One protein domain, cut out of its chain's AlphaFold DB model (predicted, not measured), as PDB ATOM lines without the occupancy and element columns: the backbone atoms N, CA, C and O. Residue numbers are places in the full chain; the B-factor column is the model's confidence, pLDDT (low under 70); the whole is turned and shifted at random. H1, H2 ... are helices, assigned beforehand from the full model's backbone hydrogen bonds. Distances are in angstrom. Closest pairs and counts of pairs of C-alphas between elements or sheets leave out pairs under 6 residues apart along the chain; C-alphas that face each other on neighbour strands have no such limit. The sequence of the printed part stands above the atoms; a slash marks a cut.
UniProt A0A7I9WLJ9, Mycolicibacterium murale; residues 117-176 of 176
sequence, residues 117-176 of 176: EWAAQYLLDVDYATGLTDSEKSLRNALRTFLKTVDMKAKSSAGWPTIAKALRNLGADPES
ATOM      1  N   GLU A 117     198.408 154.174 226.426       63.28
ATOM      2  CA  GLU A 117     199.816 154.037 226.831       63.28
ATOM      3  C   GLU A 117     200.660 153.298 225.773       63.28
ATOM      4  O   GLU A 117     201.885 153.393 225.793       63.28
ATOM      5  N   TRP A 118     200.011 152.559 224.868       65.69
ATOM      6  CA  TRP A 118     200.619 151.725 223.829       65.69
ATOM      7  C   TRP A 118     200.595 152.382 222.444       65.69
ATOM      8  O   TRP A 118     201.082 151.802 221.478       65.69
ATOM      9  N   ALA A 119     200.082 153.612 222.323       74.88
ATOM     10  CA  ALA A 119     200.056 154.348 221.058       74.88
ATOM     11  C   ALA A 119     201.457 154.522 220.449       74.88
ATOM     12  O   ALA A 119     201.589 154.635 219.237       74.88
ATOM     13  N   ALA A 120     202.499 154.507 221.283       82.06
ATOM     14  CA  ALA A 120     203.899 154.601 220.879       82.06
ATOM     15  C   ALA A 120     204.661 153.263 220.977       82.06
ATOM     16  O   ALA A 120     205.890 153.260 220.925       82.06
ATOM     17  N   GLN A 121     203.963 152.126 221.107       84.94
ATOM     18  CA  GLN A 121     204.593 150.805 221.228       84.94
ATOM     19  C   GLN A 121     205.417 150.433 219.986       84.94
ATOM     20  O   GLN A 121     206.406 149.718 220.077       84.94
ATOM     21  N   TYR A 122     205.081 150.989 218.823       86.50
ATOM     22  CA  TYR A 122     205.843 150.791 217.591       86.50
ATOM     23  C   TYR A 122     207.274 151.370 217.646       86.50
ATOM     24  O   TYR A 122     208.101 151.064 216.787       86.50
ATOM     25  N   LEU A 123     207.588 152.243 218.614       89.31
ATOM     26  CA  LEU A 123     208.831 153.016 218.615       89.31
ATOM     27  C   LEU A 123     210.074 152.137 218.815       89.31
ATOM     28  O   LEU A 123     211.079 152.321 218.121       89.31
ATOM     29  N   LEU A 124     210.044 151.212 219.777       90.44
ATOM     30  CA  LEU A 124     211.166 150.315 220.080       90.44
ATOM     31  C   LEU A 124     211.004 148.926 219.461       90.44
ATOM     32  O   LEU A 124     212.022 148.245 219.289       90.44
ATOM     33  N   ASP A 125     209.794 148.574 219.034       87.56
ATOM     34  CA  ASP A 125     209.484 147.313 218.366       87.56
ATOM     35  C   ASP A 125     210.267 147.164 217.041       87.56
ATOM     36  O   ASP A 125     210.464 148.111 216.261       87.56
ATOM     37  N   VAL A 126     210.832 145.977 216.821       85.19
ATOM     38  CA  VAL A 126     211.655 145.659 215.649       85.19
ATOM     39  C   VAL A 126     210.828 145.624 214.366       85.19
ATOM     40  O   VAL A 126     211.314 146.109 213.341       85.19
ATOM     41  N   ASP A 127     209.578 145.173 214.439       83.69
ATOM     42  CA  ASP A 127     208.725 144.960 213.267       83.69
ATOM     43  C   ASP A 127     208.303 146.283 212.610       83.69
ATOM     44  O   ASP A 127     208.040 146.349 211.410       83.69
ATOM     45  N   TYR A 128     208.338 147.382 213.369       83.75
ATOM     46  CA  TYR A 128     207.965 148.722 212.911       83.75
ATOM     47  C   TYR A 128     209.164 149.604 212.524       83.75
ATOM     48  O   TYR A 128     208.995 150.775 212.173       83.75
ATOM     49  N   ALA A 129     210.392 149.073 212.548       81.31
ATOM     50  CA  ALA A 129     211.614 149.862 212.357       81.31
ATOM     51  C   ALA A 129     211.692 150.620 211.024       81.31
ATOM     52  O   ALA A 129     212.281 151.703 210.962       81.31
ATOM     53  N   THR A 130     211.102 150.075 209.964       85.31
ATOM     54  CA  THR A 130     211.132 150.667 208.620       85.31
ATOM     55  C   THR A 130     210.142 151.815 208.442       85.31
ATOM     56  O   THR A 130     210.333 152.632 207.543       85.31
ATOM     57  N   GLY A 131     209.105 151.896 209.282       84.88
ATOM     58  CA  GLY A 131     208.035 152.895 209.186       84.88
ATOM     59  C   GLY A 131     208.296 154.193 209.952       84.88
ATOM     60  O   GLY A 131     207.478 155.102 209.887       84.88
ATOM     61  N   LEU A 132     209.417 154.288 210.674       88.44
ATOM     62  CA  LEU A 132     209.704 155.425 211.544       88.44
ATOM     63  C   LEU A 132     210.110 156.681 210.763       88.44
ATOM     64  O   LEU A 132     210.927 156.635 209.833       88.44
ATOM     65  N   THR A 133     209.610 157.822 211.219       90.44
ATOM     66  CA  THR A 133     210.090 159.151 210.825       90.44
ATOM     67  C   THR A 133     211.513 159.396 211.339       90.44
ATOM     68  O   THR A 133     212.018 158.693 212.217       90.44
ATOM     69  N   ASP A 134     212.197 160.412 210.814       92.19
ATOM     70  CA  ASP A 134     213.579 160.702 211.217       92.19
ATOM     71  C   ASP A 134     213.694 161.140 212.688       92.19
ATOM     72  O   ASP A 134     214.649 160.766 213.376       92.19
ATOM     73  N   SER A 135     212.696 161.864 213.204       90.50
ATOM     74  CA  SER A 135     212.617 162.226 214.624       90.50
ATOM     75  C   SER A 135     212.435 160.995 215.517       90.50
ATOM     76  O   SER A 135     213.125 160.864 216.529       90.50
ATOM     77  N   GLU A 136     211.568 160.059 215.131       92.25
ATOM     78  CA  GLU A 136     211.346 158.806 215.865       92.25
ATOM     79  C   GLU A 136     212.571 157.891 215.821       92.25
ATOM     80  O   GLU A 136     212.956 157.333 216.848       92.25
ATOM     81  N   LYS A 137     213.244 157.780 214.668       92.69
ATOM     82  CA  LYS A 137     214.518 157.049 214.548       92.69
ATOM     83  C   LYS A 137     215.570 157.614 215.494       92.69
ATOM     84  O   LYS A 137     216.268 156.849 216.162       92.69
ATOM     85  N   SER A 138     215.680 158.940 215.567       93.75
ATOM     86  CA  SER A 138     216.607 159.617 216.476       93.75
ATOM     87  C   SER A 138     216.312 159.267 217.939       93.75
ATOM     88  O   SER A 138     217.202 158.804 218.659       93.75
ATOM     89  N   LEU A 139     215.045 159.374 218.358       92.75
ATOM     90  CA  LEU A 139     214.613 159.012 219.711       92.75
ATOM     91  C   LEU A 139     214.856 157.526 220.019       92.75
ATOM     92  O   LEU A 139     215.438 157.196 221.055       92.75
ATOM     93  N   ARG A 140     214.479 156.626 219.105       93.25
ATOM     94  CA  ARG A 140     214.724 155.182 219.221       93.25
ATOM     95  C   ARG A 140     216.203 154.888 219.443       93.25
ATOM     96  O   ARG A 140     216.554 154.111 220.331       93.25
ATOM     97  N   ASN A 141     217.082 155.501 218.657       93.38
ATOM     98  CA  ASN A 141     218.523 155.288 218.764       93.38
ATOM     99  C   ASN A 141     219.078 155.778 220.106       93.38
ATOM    100  O   ASN A 141     219.901 155.086 220.712       93.38
ATOM    101  N   ALA A 142     218.601 156.921 220.606       94.69
ATOM    102  CA  ALA A 142     218.976 157.428 221.922       94.69
ATOM    103  C   ALA A 142     218.548 156.466 223.043       94.69
ATOM    104  O   ALA A 142     219.366 156.108 223.890       94.69
ATOM    105  N   LEU A 143     217.308 155.967 223.004       93.31
ATOM    106  CA  LEU A 143     216.789 155.006 223.984       93.31
ATOM    107  C   LEU A 143     217.539 153.667 223.947       93.31
ATOM    108  O   LEU A 143     217.892 153.123 224.993       93.31
ATOM    109  N   ARG A 144     217.855 153.149 222.754       91.44
ATOM    110  CA  ARG A 144     218.668 151.928 222.611       91.44
ATOM    111  C   ARG A 144     220.091 152.126 223.119       91.44
ATOM    112  O   ARG A 144     220.666 151.208 223.696       91.44
ATOM    113  N   THR A 145     220.665 153.307 222.910       93.75
ATOM    114  CA  THR A 145     221.990 153.645 223.444       93.75
ATOM    115  C   THR A 145     221.946 153.700 224.964       93.75
ATOM    116  O   THR A 145     222.759 153.047 225.610       93.75
ATOM    117  N   PHE A 146     220.946 154.377 225.534       92.31
ATOM    118  CA  PHE A 146     220.705 154.407 226.974       92.31
ATOM    119  C   PHE A 146     220.643 152.989 227.559       92.31
ATOM    120  O   PHE A 146     221.424 152.670 228.454       92.31
ATOM    121  N   LEU A 147     219.824 152.101 226.986       89.75
ATOM    122  CA  LEU A 147     219.708 150.704 227.424       89.75
ATOM    123  C   LEU A 147     221.036 149.936 227.411       89.75
ATOM    124  O   LEU A 147     221.291 149.159 228.328       89.75
ATOM    125  N   LYS A 148     221.896 150.176 226.414       89.56
ATOM    126  CA  LYS A 148     223.235 149.565 226.330       89.56
ATOM    127  C   LYS A 148     224.217 150.123 227.360       89.56
ATOM    128  O   LYS A 148     225.158 149.431 227.732       89.56
ATOM    129  N   THR A 149     224.037 151.375 227.779       92.31
ATOM    130  CA  THR A 149     224.940 152.056 228.726       92.31
ATOM    131  C   THR A 149     224.578 151.840 230.193       92.31
ATOM    132  O   THR A 149     225.443 151.988 231.053       92.31
ATOM    133  N   VAL A 150     223.322 151.506 230.498       91.19
ATOM    134  CA  VAL A 150     222.859 151.292 231.875       91.19
ATOM    135  C   VAL A 150     223.349 149.938 232.388       91.19
ATOM    136  O   VAL A 150     222.970 148.884 231.879       91.19
ATOM    137  N   ASP A 151     224.159 149.973 233.445       91.31
ATOM    138  CA  ASP A 151     224.695 148.779 234.090       91.31
ATOM    139  C   ASP A 151     223.683 148.098 235.035       91.31
ATOM    140  O   ASP A 151     222.645 148.651 235.413       91.31
ATOM    141  N   MET A 152     223.984 146.865 235.457       86.38
ATOM    142  CA  MET A 152     223.110 146.110 236.369       86.38
ATOM    143  C   MET A 152     222.902 146.814 237.717       86.38
ATOM    144  O   MET A 152     221.853 146.658 238.345       86.38
ATOM    145  N   LYS A 153     223.881 147.608 238.167       91.00
ATOM    146  CA  LYS A 153     223.796 148.342 239.432       91.00
ATOM    147  C   LYS A 153     222.736 149.441 239.352       91.00
ATOM    148  O   LYS A 153     221.925 149.565 240.268       91.00
ATOM    149  N   ALA A 154     222.683 150.178 238.246       87.81
ATOM    150  CA  ALA A 154     221.644 151.164 237.971       87.81
ATOM    151  C   ALA A 154     220.265 150.511 237.763       87.81
ATOM    152  O   ALA A 154     219.271 151.017 238.299       87.81
ATOM    153  N   LYS A 155     220.198 149.348 237.088       88.88
ATOM    154  CA  LYS A 155     218.954 148.555 236.965       88.88
ATOM    155  C   LYS A 155     218.429 148.030 238.313       88.88
ATOM    156  O   LYS A 155     217.242 147.759 238.442       88.88
ATOM    157  N   SER A 156     219.283 147.924 239.332       90.50
ATOM    158  CA  SER A 156     218.892 147.495 240.688       90.50
ATOM    159  C   SER A 156     218.307 148.627 241.546       90.50
ATOM    160  O   SER A 156     217.921 148.404 242.692       90.50
ATOM    161  N   SER A 157     218.264 149.859 241.030       94.31
ATOM    162  CA  SER A 157     217.700 150.999 241.755       94.31
ATOM    163  C   SER A 157     216.173 150.918 241.868       94.31
ATOM    164  O   SER A 157     215.488 150.391 240.993       94.31
ATOM    165  N   ALA A 158     215.614 151.533 242.914       92.50
ATOM    166  CA  ALA A 158     214.165 151.587 243.130       92.50
ATOM    167  C   ALA A 158     213.393 152.328 242.014       92.50
ATOM    168  O   ALA A 158     212.186 152.147 241.888       92.50
ATOM    169  N   GLY A 159     214.069 153.152 241.201       90.69
ATOM    170  CA  GLY A 159     213.462 153.868 240.073       90.69
ATOM    171  C   GLY A 159     213.386 153.056 238.775       90.69
ATOM    172  O   GLY A 159     212.630 153.416 237.870       90.69
ATOM    173  N   TRP A 160     214.134 151.951 238.671       93.75
ATOM    174  CA  TRP A 160     214.185 151.135 237.458       93.75
ATOM    175  C   TRP A 160     212.828 150.557 237.023       93.75
ATOM    176  O   TRP A 160     212.542 150.619 235.828       93.75
ATOM    177  N   PRO A 161     211.942 150.071 237.919       92.44
ATOM    178  CA  PRO A 161     210.636 149.549 237.515       92.44
ATOM    179  C   PRO A 161     209.789 150.550 236.717       92.44
ATOM    180  O   PRO A 161     209.116 150.159 235.763       92.44
ATOM    181  N   THR A 162     209.857 151.841 237.056       93.00
ATOM    182  CA  THR A 162     209.151 152.910 236.332       93.00
ATOM    183  C   THR A 162     209.706 153.087 234.922       93.00
ATOM    184  O   THR A 162     208.940 153.157 233.962       93.00
ATOM    185  N   ILE A 163     211.035 153.100 234.779       92.31
ATOM    186  CA  ILE A 163     211.701 153.203 233.473       92.31
ATOM    187  C   ILE A 163     211.416 151.958 232.629       92.31
ATOM    188  O   ILE A 163     211.042 152.078 231.468       92.31
ATOM    189  N   ALA A 164     211.510 150.766 233.217       90.88
ATOM    190  CA  ALA A 164     211.210 149.508 232.544       90.88
ATOM    191  C   ALA A 164     209.745 149.436 232.082       90.88
ATOM    192  O   ALA A 164     209.466 148.945 230.990       90.88
ATOM    193  N   LYS A 165     208.790 149.952 232.873       89.69
ATOM    194  CA  LYS A 165     207.391 150.084 232.435       89.69
ATOM    195  C   LYS A 165     207.280 151.024 231.230       89.69
ATOM    196  O   LYS A 165     206.672 150.638 230.240       89.69
ATOM    197  N   ALA A 166     207.891 152.206 231.288       90.12
ATOM    198  CA  ALA A 166     207.858 153.160 230.179       90.12
ATOM    199  C   ALA A 166     208.470 152.576 228.893       90.12
ATOM    200  O   ALA A 166     207.882 152.697 227.827       90.12
ATOM    201  N   LEU A 167     209.606 151.881 228.995       90.31
ATOM    202  CA  LEU A 167     210.254 151.230 227.855       90.31
ATOM    203  C   LEU A 167     209.398 150.106 227.258       90.31
ATOM    204  O   LEU A 167     209.289 150.020 226.038       90.31
ATOM    205  N   ARG A 168     208.745 149.285 228.090       88.88
ATOM    206  CA  ARG A 168     207.807 148.253 227.613       88.88
ATOM    207  C   ARG A 168     206.599 148.855 226.902       88.88
ATOM    208  O   ARG A 168     206.218 148.366 225.847       88.88
ATOM    209  N   ASN A 169     206.052 149.950 227.423       88.00
ATOM    210  CA  ASN A 169     204.961 150.677 226.768       88.00
ATOM    211  C   ASN A 169     205.385 151.262 225.402       88.00
ATOM    212  O   ASN A 169     204.545 151.457 224.530       88.00
ATOM    213  N   LEU A 170     206.687 151.496 225.196       89.69
ATOM    214  CA  LEU A 170     207.279 151.896 223.914       89.69
ATOM    215  C   LEU A 170     207.687 150.710 223.018       89.69
ATOM    216  O   LEU A 170     208.292 150.942 221.976       89.69
ATOM    217  N   GLY A 171     207.394 149.466 223.411       87.88
ATOM    218  CA  GLY A 171     207.683 148.250 222.637       87.88
ATOM    219  C   GLY A 171     209.062 147.639 222.857       87.88
ATOM    220  O   GLY A 171     209.537 146.890 222.008       87.88
ATOM    221  N   ALA A 172     209.745 147.964 223.960       86.81
ATOM    222  CA  ALA A 172     210.964 147.247 224.325       86.81
ATOM    223  C   ALA A 172     210.633 145.815 224.764       86.81
ATOM    224  O   ALA A 172     209.757 145.608 225.609       86.81
ATOM    225  N   ASP A 173     211.380 144.849 224.234       78.88
ATOM    226  CA  ASP A 173     211.292 143.453 224.651       78.88
ATOM    227  C   ASP A 173     211.771 143.309 226.116       78.88
ATOM    228  O   ASP A 173     212.830 143.848 226.462       78.88
ATOM    229  N   PRO A 174     211.013 142.628 226.999       57.25
ATOM    230  CA  PRO A 174     211.433 142.341 228.371       57.25
ATOM    231  C   PRO A 174     212.775 141.599 228.504       57.25
ATOM    232  O   PRO A 174     213.360 141.666 229.587       57.25
ATOM    233  N   GLU A 175     213.267 140.926 227.458       52.25
ATOM    234  CA  GLU A 175     214.543 140.186 227.484       52.25
ATOM    235  C   GLU A 175     215.759 140.966 226.931       52.25
ATOM    236  O   GLU A 175     216.868 140.428 226.896       52.25
ATOM    237  N   SER A 176     215.584 142.236 226.527       51.38
ATOM    238  CA  SER A 176     216.640 143.097 225.938       51.38
ATOM    239  C   SER A 176     217.398 144.010 226.915       51.38
ATOM    240  O   SER A 176     216.824 144.517 227.908       51.38
TER     241      SER A 176
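AT A GLANCE: This is residues 117 to 176 of the 176 residues of a protein of Mycolicibacterium murale (UniProt A0A7I9WLJ9). A U-shaped helical domain: the long helix H1 makes one side, the shorter H3 folds back as the other, and the small helix H2 lies in the turn between them. The unnamed leading stretch, residues 117 to 133, crosses from the far end of H3 to the beginning of H1, at the end of the U away from H2. The printed part has 60 residues with three named helices in the order H1, H2, H3 and no named strand; the class is all helix, with 30 residues in helices. It is compact, with a radius of gyration of the C-alphas of 11.8 A, yet elongated, spanning 34 by 22 by 18 A.

HOW THE PARTS SIT: Residues 117 to 133 hold no named element, and their C-alphas lie 5 to 17 A from the mean of the C-alphas. H1, residues 134 to 149, touches no helix. A tight link of 2 residues joins it to H2, residues 152 to 155, and the two are apart. H2 is close to but not clearly touching H3, residues 160 to 169; their closest C-alphas, those of Ala 154 and Trp 160, are 7.5 A apart. H1 and H3 are only just apart, at 8.5 A between closest C-alphas. In H1 and H3 every O i to N i+4 pair is within hydrogen-bond range; H2 is too short for such a pair, and its one O i to N i+3 pair is within range.

IN THESE COORDINATES: H1 begins at C-alpha 134, (213.579, 160.702, 211.217), and is 22.6 A long. H2 is 4.9 A long. H3 is 14.1 A long and ends at C-alpha 169, (204.961, 150.677, 226.768).

THE WHOLE: The two C-alphas farthest apart, those of Thr 130 and Ala 158, are 34.7 A apart. Residues 149 to 154, of which 152 to 154 belong to H2, stand free. The printed part has no cut, and pLDDT is under 70 at residues 117 to 118 and 174 to 176.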